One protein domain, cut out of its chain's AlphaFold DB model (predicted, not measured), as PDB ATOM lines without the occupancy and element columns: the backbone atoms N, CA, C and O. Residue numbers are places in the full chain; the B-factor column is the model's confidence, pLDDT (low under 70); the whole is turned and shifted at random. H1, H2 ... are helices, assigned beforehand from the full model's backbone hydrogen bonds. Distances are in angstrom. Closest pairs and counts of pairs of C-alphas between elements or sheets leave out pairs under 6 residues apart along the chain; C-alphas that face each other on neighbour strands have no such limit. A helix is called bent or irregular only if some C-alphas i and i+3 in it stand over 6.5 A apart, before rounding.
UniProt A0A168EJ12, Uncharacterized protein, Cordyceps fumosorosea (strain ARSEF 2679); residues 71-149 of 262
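What this domain is: This is residues 71 to 149 of the 262 residues of an uncharacterized protein of Cordyceps fumosorosea (strain ARSEF 2679) (UniProt A0A168EJ12). Picture short helices strung out from one end of a rounded body to the other, with H1 and H2 at one end, H3, H5 and H4 in the middle, and H6 at the far end. H2 and H3 run opposite ways, H5 packs crosswise on H3, and H4 makes a corner with H5. The printed part has 79 residues, with six named helices in the order H1 H2 H3 H4 H5 H6 and no named strand; its class is all helix. It is compact, with a radius of gyration of the C-alphas of 12.1 A and spans of 35 by 25 by 21 A.

Where its parts are: Start at C-alpha 76, at (24.385, 50.186, -8.817), where H1 begins, residues 76 to 79. Next comes H2, residues 88 to 98, the longest helix at 15.7 A; find its first C-alpha at (32.793, 57.371, -5.123). H3 takes residues 106 to 114 and is 12.8 A long. H4 runs from 118 to 127 over 14.5 A, and H5 is the short stretch 129 to 134. H6, residues 143 to 149, spans 11.1 A and ends at C-alpha 149, (29.790, 34.435, 1.089); it is irregular, but only just, with C-alphas 145 and 148 6.8 A apart.

How they stand to each other: Look first at Leu 76 and Val 95, the closest C-alphas of H1 and H2, 7.2 A apart; these helices only just touch, with 3 pairs of C-alphas within 8 A. H2 and H3 form a helical hairpin, opposite ways at a shallow tilt of 16 degrees; they only just touch, with 3 such pairs, the closest C-alphas being those of Phe 92 and Arg 112, 7.2 A apart. H3 and H5 touch about perpendicular, at 88 degrees; find their closest C-alphas at Leu 111 and Ala 133, 5.0 A apart. H4 and H5 only just touch, and only at the corner, with 3 pairs within 8 A, the closest C-alphas being those of Tyr 124 and Leu 132, 6.4 A apart. H4 and H6 only just touch, with 3 pairs, the closest C-alphas being those of Phe 127 and His 149, 7.1 A apart; they run the same way at a shallow tilt of 24 degrees. Among the pairs that stay apart are H1 and H4, and H2 and H6. The helix packing is mostly aligned, but only just: of the 3 pairs H2 and H3, H3 and H5, and H4 and H6, which touch, 2 are at a shallow tilt. In H2, H4 and H5 each O i to N i+4 pair is within hydrogen-bond range; in H3 4 of 5 are, in H6 0 of 3, with 3 of 4 O i to N i+3 pairs within range, and H1 is too short for an i+4 pair.

The domain as a whole: The farthest C-alphas are those of Gly 101 and Arg 144, 36.9 A apart. The printed part has no cut. The links H3 to H4 and H4 to H5 are tight, the others short, and no link is long. Check the B-factor column: the mean pLDDT of the printed part is 85.1, and residues 71 to 73 and 148 to 149 are under 70.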
ATOM      1  N   LEU A  71      14.379  39.463  -6.256       50.75
ATOM      2  CA  LEU A  71      15.336  38.841  -5.331       50.75
ATOM      3  C   LEU A  71      16.788  38.911  -5.825       50.75
ATOM      4  O   LEU A  71      17.707  38.585  -5.067       50.75
ATOM      5  N   THR A  72      17.016  39.371  -7.062       56.62
ATOM      6  CA  THR A  72      18.359  39.706  -7.544       56.62
ATOM      7  C   THR A  72      18.671  41.152  -7.182       56.62
ATOM      8  O   THR A  72      17.957  42.051  -7.628       56.62
ATOM      9  N   PRO A  73      19.709  41.413  -6.375       66.31
ATOM     10  CA  PRO A  73      20.016  42.773  -5.980       66.31
ATOM     11  C   PRO A  73      20.429  43.613  -7.193       66.31
ATOM     12  O   PRO A  73      21.162  43.155  -8.070       66.31
ATOM     13  N   GLU A  74      19.962  44.858  -7.233       72.12
ATOM     14  CA  GLU A  74      20.257  45.766  -8.334       72.12
ATOM     15  C   GLU A  74      21.748  46.119  -8.384       72.12
ATOM     16  O   GLU A  74      22.365  46.468  -7.373       72.12
ATOM     17  N   ASN A  75      22.326  46.064  -9.584       86.31
ATOM     18  CA  ASN A  75      23.690  46.525  -9.812       86.31
ATOM     19  C   ASN A  75      23.705  48.057  -9.898       86.31
ATOM     20  O   ASN A  75      23.202  48.620 -10.873       86.31
ATOM     21  N   LEU A  76      24.330  48.722  -8.923       89.75
ATOM     22  CA  LEU A  76      24.385  50.186  -8.817       89.75
ATOM     23  C   LEU A  76      24.983  50.826 -10.072       89.75
ATOM     24  O   LEU A  76      24.384  51.730 -10.636       89.75
ATOM     25  N   PHE A  77      26.091  50.283 -10.587       91.69
ATOM     26  CA  PHE A  77      26.735  50.783 -11.808       91.69
ATOM     27  C   PHE A  77      25.838  50.687 -13.048       91.69
ATOM     28  O   PHE A  77      25.871  51.571 -13.902       91.69
ATOM     29  N   ARG A  78      25.007  49.637 -13.133       90.06
ATOM     30  CA  ARG A  78      24.052  49.461 -14.237       90.06
ATOM     31  C   ARG A  78      22.868  50.413 -14.094       90.06
ATOM     32  O   ARG A  78      22.425  50.967 -15.091       90.06
ATOM     33  N   ARG A  79      22.384  50.626 -12.866       89.31
ATOM     34  CA  ARG A  79      21.295  51.566 -12.558       89.31
ATOM     35  C   ARG A  79      21.693  53.025 -12.775       89.31
ATOM     36  O   ARG A  79      20.903  53.774 -13.329       89.31
ATOM     37  N   THR A  80      22.906  53.421 -12.395       91.50
ATOM     38  CA  THR A  80      23.397  54.801 -12.560       91.50
ATOM     39  C   THR A  80      24.069  55.060 -13.911       91.50
ATOM     40  O   THR A  80      24.598  56.153 -14.109       91.50
ATOM     41  N   ALA A  81      24.129  54.057 -14.798       92.00
ATOM     42  CA  ALA A  81      24.871  54.093 -16.063       92.00
ATOM     43  C   ALA A  81      26.312  54.639 -15.905       92.00
ATOM     44  O   ALA A  81      26.787  55.457 -16.694       92.00
ATOM     45  N   SER A  82      27.011  54.211 -14.848       92.81
ATOM     46  CA  SER A  82      28.340  54.723 -14.488       92.81
ATOM     47  C   SER A  82      29.441  53.714 -14.810       92.81
ATOM     48  O   SER A  82      29.277  52.511 -14.615       92.81
ATOM     49  N   ARG A  83      30.606  54.211 -15.246       92.31
ATOM     50  CA  ARG A  83      31.818  53.389 -15.415       92.31
ATOM     51  C   ARG A  83      32.389  52.981 -14.056       92.31
ATOM     52  O   ARG A  83      32.254  53.716 -13.080       92.31
ATOM     53  N   LEU A  84      33.104  51.855 -14.011       91.50
ATOM     54  CA  LEU A  84      33.654  51.306 -12.768       91.50
ATOM     55  C   LEU A  84      34.675  52.230 -12.077       91.50
ATOM     56  O   LEU A  84      34.809  52.164 -10.864       91.50
ATOM     57  N   GLN A  85      35.366  53.104 -12.820       91.00
ATOM     58  CA  GLN A  85      36.388  54.036 -12.309       91.00
ATOM     59  C   GLN A  85      35.830  55.372 -11.780       91.00
ATOM     60  O   GLN A  85      36.595  56.220 -11.336       91.00
ATOM     61  N   ILE A  86      34.511  55.588 -11.805       93.00
ATOM     62  CA  ILE A  86      33.902  56.858 -11.371       93.00
ATOM     63  C   ILE A  86      34.266  57.209  -9.907       93.00
ATOM     64  O   ILE A  86      34.341  56.302  -9.076       93.00
ATOM     65  N   PRO A  87      34.480  58.482  -9.533       92.75
ATOM     66  CA  PRO A  87      34.675  58.852  -8.130       92.75
ATOM     67  C   PRO A  87      33.496  58.405  -7.251       92.75
ATOM     68  O   PRO A  87      32.344  58.419  -7.696       92.75
ATOM     69  N   ASN A  88      33.784  57.989  -6.012       92.56
ATOM     70  CA  ASN A  88      32.793  57.371  -5.123       92.56
ATOM     71  C   ASN A  88      31.614  58.317  -4.832       92.56
ATOM     72  O   ASN A  88      30.453  57.923  -4.917       92.56
ATOM     73  N   ASP A  89      31.903  59.594  -4.583       91.38
ATOM     74  CA  ASP A  89      30.885  60.592  -4.244       91.38
ATOM     75  C   ASP A  89      29.910  60.847  -5.397       91.38
ATOM     76  O   ASP A  89      28.703  60.935  -5.188       91.38
ATOM     77  N   VAL A  90      30.415  60.878  -6.635       93.56
ATOM     78  CA  VAL A  90      29.588  61.079  -7.834       93.56
ATOM     79  C   VAL A  90      28.674  59.878  -8.072       93.56
ATOM     80  O   VAL A  90      27.515  60.049  -8.453       93.56
ATOM     81  N   LEU A  91      29.171  58.657  -7.838       94.69
ATOM     82  CA  LEU A  91      28.348  57.452  -7.927       94.69
ATOM     83  C   LEU A  91      27.185  57.531  -6.940       94.69
ATOM     84  O   LEU A  91      26.034  57.392  -7.342       94.69
ATOM     85  N   PHE A  92      27.477  57.795  -5.669       94.62
ATOM     86  CA  PHE A  92      26.474  57.789  -4.610       94.62
ATOM     87  C   PHE A  92      25.521  58.990  -4.647       94.62
ATOM     88  O   PHE A  92      24.363  58.839  -4.270       94.62
ATOM     89  N   ALA A  93      25.937  60.130  -5.205       93.62
ATOM     90  CA  ALA A  93      25.033  61.234  -5.527       93.62
ATOM     91  C   ALA A  93      23.999  60.833  -6.598       93.62
ATOM     92  O   ALA A  93      22.810  61.114  -6.461       93.62
ATOM     93  N   ARG A  94      24.428  60.110  -7.644       94.56
ATOM     94  CA  ARG A  94      23.512  59.572  -8.669       94.56
ATOM     95  C   ARG A  94      22.584  58.503  -8.102       94.56
ATOM     96  O   ARG A  94      21.424  58.447  -8.491       94.56
ATOM     97  N   VAL A  95      23.078  57.664  -7.191       94.12
ATOM     98  CA  VAL A  95      22.246  56.674  -6.488       94.12
ATOM     99  C   VAL A  95      21.176  57.379  -5.664       94.12
ATOM    100  O   VAL A  95      20.010  57.030  -5.794       94.12
ATOM    101  N   ALA A  96      21.549  58.395  -4.881       94.06
ATOM    102  CA  ALA A  96      20.610  59.175  -4.080       94.06
ATOM    103  C   ALA A  96      19.502  59.797  -4.950       94.06
ATOM    104  O   ALA A  96      18.330  59.688  -4.606       94.06
ATOM    105  N   ALA A  97      19.848  60.328  -6.130       92.94
ATOM    106  CA  ALA A  97      18.880  60.872  -7.086       92.94
ATOM    107  C   ALA A  97      17.888  59.832  -7.652       92.94
ATOM    108  O   ALA A  97      16.787  60.195  -8.057       92.94
ATOM    109  N   LEU A  98      18.258  58.546  -7.688       91.31
ATOM    110  CA  LEU A  98      17.388  57.452  -8.144       91.31
ATOM    111  C   LEU A  98      16.515  56.866  -7.023       91.31
ATOM    112  O   LEU A  98      15.608  56.080  -7.304       91.31
ATOM    113  N   ARG A  99      16.794  57.195  -5.757       91.00
ATOM    114  CA  ARG A  99      16.040  56.698  -4.602       91.00
ATOM    115  C   ARG A  99      14.840  57.607  -4.304       91.00
ATOM    116  O   ARG A  99      14.916  58.822  -4.498       91.00
ATOM    117  N   PRO A 100      13.730  57.046  -3.791       86.69
ATOM    118  CA  PRO A 100      12.607  57.856  -3.337       86.69
ATOM    119  C   PRO A 100      13.070  58.778  -2.199       86.69
ATOM    120  O   PRO A 100      13.617  58.310  -1.205       86.69
ATOM    121  N   GLY A 101      12.875  60.088  -2.364       86.94
ATOM    122  CA  GLY A 101      13.286  61.097  -1.382       86.94
ATOM    123  C   GLY A 101      14.707  61.645  -1.548       86.94
ATOM    124  O   GLY A 101      15.139  62.417  -0.700       86.94
ATOM    125  N   GLY A 102      15.438  61.284  -2.612       88.50
ATOM    126  CA  GLY A 102      16.739  61.901  -2.914       88.50
ATOM    127  C   GLY A 102      17.853  61.580  -1.909       88.50
ATOM    128  O   GLY A 102      18.889  62.242  -1.914       88.50
ATOM    129  N   ALA A 103      17.639  60.598  -1.032       90.94
ATOM    130  CA  ALA A 103      18.526  60.237   0.069       90.94
ATOM    131  C   ALA A 103      19.062  58.809  -0.087       90.94
ATOM    132  O   ALA A 103      18.426  57.937  -0.687       90.94
ATOM    133  N   LEU A 104      20.255  58.572   0.461       90.75
ATOM    134  CA  LEU A 104      20.836  57.237   0.517       90.75
ATOM    135  C   LEU A 104      20.107  56.380   1.553       90.75
ATOM    136  O   LEU A 104      19.677  56.858   2.599       90.75
ATOM    137  N   THR A 105      19.978  55.089   1.262       89.31
ATOM    138  CA  THR A 105      19.520  54.124   2.265       89.31
ATOM    139  C   THR A 105      20.682  53.712   3.170       89.31
ATOM    140  O   THR A 105      21.837  53.749   2.748       89.31
ATOM    141  N   ALA A 106      20.392  53.208   4.374       87.19
ATOM    142  CA  ALA A 106      21.425  52.700   5.287       87.19
ATOM    143  C   ALA A 106      22.321  51.615   4.644       87.19
ATOM    144  O   ALA A 106      23.506  51.501   4.953       87.19
ATOM    145  N   ALA A 107      21.769  50.826   3.715       84.50
ATOM    146  CA  ALA A 107      22.533  49.844   2.949       84.50
ATOM    147  C   ALA A 107      23.467  50.502   1.916       84.50
ATOM    148  O   ALA A 107      24.589  50.033   1.725       84.50
ATOM    149  N   ASP A 108      23.022  51.583   1.268       90.12
ATOM    150  CA  ASP A 108      23.844  52.347   0.326       90.12
ATOM    151  C   ASP A 108      24.975  53.088   1.067       90.12
ATOM    152  O   ASP A 108      26.102  53.125   0.584       90.12
ATOM    153  N   GLU A 109      24.717  53.603   2.273       90.31
ATOM    154  CA  GLU A 109      25.727  54.226   3.143       90.31
ATOM    155  C   GLU A 109      26.775  53.227   3.634       90.31
ATOM    156  O   GLU A 109      27.977  53.498   3.551       90.31
ATOM    157  N   ALA A 110      26.345  52.037   4.063       88.44
ATOM    158  CA  ALA A 110      27.260  50.955   4.418       88.44
ATOM    159  C   ALA A 110      28.145  50.552   3.227       88.44
ATOM    160  O   ALA A 110      29.340  50.300   3.389       88.44
ATOM    161  N   LEU A 111      27.583  50.528   2.017       90.06
ATOM    162  CA  LEU A 111      28.338  50.227   0.807       90.06
ATOM    163  C   LEU A 111      29.307  51.358   0.433       90.06
ATOM    164  O   LEU A 111      30.445  51.083   0.046       90.06
ATOM    165  N   ARG A 112      28.894  52.620   0.602       91.25
ATOM    166  CA  ARG A 112      29.734  53.799   0.348       91.25
ATOM    167  C   ARG A 112      31.013  53.768   1.166       91.25
ATOM    168  O   ARG A 112      32.075  54.030   0.603       91.25
ATOM    169  N   ALA A 113      30.922  53.389   2.439       88.75
ATOM    170  CA  ALA A 113      32.074  53.260   3.326       88.75
ATOM    171  C   ALA A 113      33.067  52.163   2.890       88.75
ATOM    172  O   ALA A 113      34.244  52.226   3.233       88.75
ATOM    173  N   ARG A 114      32.618  51.155   2.129       87.38
ATOM    174  CA  ARG A 114      33.459  50.034   1.673       87.38
ATOM    175  C   ARG A 114      34.106  50.269   0.306       87.38
ATOM    176  O   ARG A 114      35.079  49.593  -0.016       87.38
ATOM    177  N   PHE A 115      33.598  51.210  -0.492       90.81
ATOM    178  CA  PHE A 115      34.120  51.535  -1.826       90.81
ATOM    179  C   PHE A 115      35.326  52.482  -1.770       90.81
ATOM    180  O   PHE A 115      35.249  53.631  -2.207       90.81
ATOM    181  N   VAL A 116      36.451  51.988  -1.249       86.38
ATOM    182  CA  VAL A 116      37.697  52.767  -1.114       86.38
ATOM    183  C   VAL A 116      38.578  52.653  -2.363       86.38
ATOM    184  O   VAL A 116      39.088  53.651  -2.863       86.38
ATOM    185  N   ASN A 117      38.724  51.444  -2.908       87.88
ATOM    186  CA  ASN A 117      39.642  51.119  -4.008       87.88
ATOM    187  C   ASN A 117      38.914  50.447  -5.192       87.88
ATOM    188  O   ASN A 117      37.745  50.069  -5.097       87.88
ATOM    189  N   LEU A 118      39.596  50.287  -6.334       89.88
ATOM    190  CA  LEU A 118      39.031  49.587  -7.500       89.88
ATOM    191  C   LEU A 118      38.692  48.123  -7.173       89.88
ATOM    192  O   LEU A 118      37.678  47.604  -7.639       89.88
ATOM    193  N   GLU A 119      39.501  47.480  -6.332       88.81
ATOM    194  CA  GLU A 119      39.320  46.086  -5.925       88.81
ATOM    195  C   GLU A 119      38.004  45.859  -5.179       88.81
ATOM    196  O   GLU A 119      37.257  44.948  -5.528       88.81
ATOM    197  N   SER A 120      37.629  46.743  -4.250       88.75
ATOM    198  CA  SER A 120      36.335  46.689  -3.555       88.75
ATOM    199  C   SER A 120      35.148  46.721  -4.528       88.75
ATOM    200  O   SER A 120      34.138  46.047  -4.321       88.75
ATOM    201  N   ARG A 121      35.285  47.433  -5.652       91.81
ATOM    202  CA  ARG A 121      34.257  47.504  -6.700       91.81
ATOM    203  C   ARG A 121      34.221  46.241  -7.557       91.81
ATOM    204  O   ARG A 121      33.148  45.831  -7.994       91.81
ATOM    205  N   LEU A 122      35.360  45.588  -7.777       90.00
ATOM    206  CA  LEU A 122      35.411  44.275  -8.427       90.00
ATOM    207  C   LEU A 122      34.813  43.188  -7.522       90.00
ATOM    208  O   LEU A 122      34.030  42.357  -7.985       90.00
ATOM    209  N   LEU A 123      35.103  43.243  -6.221       87.38
ATOM    210  CA  LEU A 123      34.515  42.361  -5.213       87.38
ATOM    211  C   LEU A 123      32.994  42.535  -5.135       87.38
ATOM    212  O   LEU A 123      32.271  41.541  -5.070       87.38
ATOM    213  N   TYR A 124      32.494  43.769  -5.246       88.06
ATOM    214  CA  TYR A 124      31.064  44.048  -5.395       88.06
ATOM    215  C   TYR A 124      30.446  43.329  -6.600       88.06
ATOM    216  O   TYR A 124      29.401  42.700  -6.461       88.06
ATOM    217  N   LEU A 125      31.084  43.387  -7.774       88.12
ATOM    218  CA  LEU A 125      30.569  42.729  -8.982       88.12
ATOM    219  C   LEU A 125      30.595  41.200  -8.869       88.12
ATOM    220  O   LEU A 125      29.742  40.525  -9.444       88.12
ATOM    221  N   ARG A 126      31.560  40.648  -8.126       84.69
ATOM    222  CA  ARG A 126      31.701  39.203  -7.928       84.69
ATOM    223  C   ARG A 126      30.732  38.642  -6.886       84.69
ATOM    224  O   ARG A 126      30.143  37.591  -7.127       84.69
ATOM    225  N   PHE A 127      30.608  39.297  -5.733       82.06
ATOM    226  CA  PHE A 127      29.886  38.778  -4.562       82.06
ATOM    227  C   PHE A 127      28.536  39.474  -4.300       82.06
ATOM    228  O   PHE A 127      27.700  38.946  -3.564       82.06
ATOM    229  N   GLY A 128      28.292  40.629  -4.920       84.38
ATOM    230  CA  GLY A 128      27.058  41.408  -4.812       84.38
ATOM    231  C   GLY A 128      27.002  42.367  -3.606       84.38
ATOM    232  O   GLY A 128      27.835  42.303  -2.699       84.38
ATOM    233  N   PRO A 129      25.980  43.250  -3.544       85.12
ATOM    234  CA  PRO A 129      25.840  44.262  -2.487       85.12
ATOM    235  C   PRO A 129      25.658  43.661  -1.099       85.12
ATOM    236  O   PRO A 129      26.192  44.187  -0.131       85.12
ATOM    237  N   ALA A 130      24.917  42.553  -0.987       78.12
ATOM    238  CA  ALA A 130      24.646  41.930   0.305       78.12
ATOM    239  C   ALA A 130      25.928  41.423   0.984       78.12
ATOM    240  O   ALA A 130      25.999  41.415   2.210       78.12
ATOM    241  N   ALA A 131      26.925  41.015   0.192       79.62
ATOM    242  CA  ALA A 131      28.203  40.552   0.713       79.62
ATOM    243  C   ALA A 131      29.061  41.699   1.250       79.62
ATOM    244  O   ALA A 131      29.640  41.583   2.326       79.62
ATOM    245  N   LEU A 132      29.104  42.825   0.535       84.12
ATOM    246  CA  LEU A 132      29.912  43.971   0.950       84.12
ATOM    247  C   LEU A 132      29.249  44.826   2.036       84.12
ATOM    248  O   LEU A 132      29.942  45.306   2.926       84.12
ATOM    249  N   ALA A 133      27.929  45.012   1.987       81.56
ATOM    250  CA  ALA A 133      27.211  45.832   2.964       81.56
ATOM    251  C   ALA A 133      26.913  45.080   4.275       81.56
ATOM    252  O   ALA A 133      26.849  45.697   5.333       81.56
ATOM    253  N   GLY A 134      26.715  43.756   4.219       76.06
ATOM    254  CA  GLY A 134      26.263  42.958   5.367       76.06
ATOM    255  C   GLY A 134      27.363  42.245   6.155       76.06
ATOM    256  O   GLY A 134      27.097  41.746   7.249       76.06
ATOM    257  N   CYS A 135      28.586  42.158   5.625       78.75
ATOM    258  CA  CYS A 135      29.657  41.413   6.277       78.75
ATOM    259  C   CYS A 135      30.432  42.284   7.278       78.75
ATOM    260  O   CYS A 135      31.105  43.245   6.904       78.75
ATOM    261  N   ALA A 136      30.379  41.914   8.560       76.19
ATOM    262  CA  ALA A 136      31.137  42.585   9.617       76.19
ATOM    263  C   ALA A 136      32.637  42.234   9.589       76.19
ATOM    264  O   ALA A 136      33.471  43.080   9.893       76.19
ATOM    265  N   PHE A 137      32.975  41.000   9.196       74.81
ATOM    266  CA  PHE A 137      34.341  40.459   9.245       74.81
ATOM    267  C   PHE A 137      35.123  40.606   7.932       74.81
ATOM    268  O   PHE A 137      36.312  40.306   7.897       74.81
ATOM    269  N   CYS A 138      34.473  41.032   6.849       79.25
ATOM    270  CA  CYS A 138      35.109  41.112   5.542       79.25
ATOM    271  C   CYS A 138      35.902  42.415   5.414       79.25
ATOM    272  O   CYS A 138      35.410  43.502   5.742       79.25
ATOM    273  N   VAL A 139      37.127  42.296   4.905       79.56
ATOM    274  CA  VAL A 139      38.034  43.422   4.673       79.56
ATOM    275  C   VAL A 139      38.285  43.512   3.170       79.56
ATOM    276  O   VAL A 139      38.652  42.499   2.578       79.56
ATOM    277  N   PRO A 140      38.066  44.676   2.525       76.75
ATOM    278  CA  PRO A 140      38.285  44.843   1.086       76.75
ATOM    279  C   PRO A 140      39.683  44.439   0.603       76.75
ATOM    280  O   PRO A 140      39.788  43.929  -0.504       76.75
ATOM    281  N   ASP A 141      40.706  44.614   1.441       78.00
ATOM    282  CA  ASP A 141      42.109  44.340   1.100       78.00
ATOM    283  C   ASP A 141      42.455  42.839   1.062       78.00
ATOM    284  O   ASP A 141      43.451  42.450   0.464       78.00
ATOM    285  N   GLU A 142      41.632  41.974   1.670       80.75
ATOM    286  CA  GLU A 142      41.865  40.527   1.705       80.75
ATOM    287  C   GLU A 142      40.693  39.792   1.025       80.75
ATOM    288  O   GLU A 142      39.668  39.512   1.665       80.75
ATOM    289  N   PRO A 143      40.803  39.429  -0.270       76.38
ATOM    290  CA  PRO A 143      39.693  38.862  -1.039       76.38
ATOM    291  C   PRO A 143      39.236  37.500  -0.501       76.38
ATOM    292  O   PRO A 143      38.070  37.125  -0.655       76.38
ATOM    293  N   ARG A 144      40.122  36.767   0.190       77.38
ATOM    294  CA  ARG A 144      39.797  35.491   0.840       77.38
ATOM    295  C   ARG A 144      38.785  35.653   1.974       77.38
ATOM    296  O   ARG A 144      38.013  34.731   2.221       77.38
ATOM    297  N   SER A 145      38.703  36.825   2.604       76.88
ATOM    298  CA  SER A 145      37.713  37.088   3.658       76.88
ATOM    299  C   SER A 145      36.261  36.991   3.154       76.88
ATOM    300  O   SER A 145      35.358  36.644   3.915       76.88
ATOM    301  N   TYR A 146      36.034  37.181   1.847       73.62
ATOM    302  CA  TYR A 146      34.715  37.069   1.213       73.62
ATOM    303  C   TYR A 146      34.335  35.631   0.812       73.62
ATOM    304  O   TYR A 146      33.201  35.400   0.387       73.62
ATOM    305  N   LEU A 147      35.216  34.634   0.993       72.69
ATOM    306  CA  LEU A 147      34.903  33.216   0.728       72.69
ATOM    307  C   LEU A 147      33.717  32.715   1.562       72.69
ATOM    308  O   LEU A 147      32.949  31.873   1.095       72.69
ATOM    309  N   CYS A 148      33.500  33.282   2.751       67.62
ATOM    310  CA  CYS A 148      32.345  32.971   3.592       67.62
ATOM    311  C   CYS A 148      31.002  33.254   2.893       67.62
ATOM    312  O   CYS A 148      29.999  32.618   3.212       67.62
ATOM    313  N   HIS A 149      30.976  34.149   1.897       65.06
ATOM    314  CA  HIS A 149      29.790  34.435   1.089       65.06
ATOM    315  C   HIS A 149      29.554  33.447  -0.065       65.06
ATOM    316  O   HIS A 149      28.440  33.396  -0.586       65.06
TER     317      HIS A 149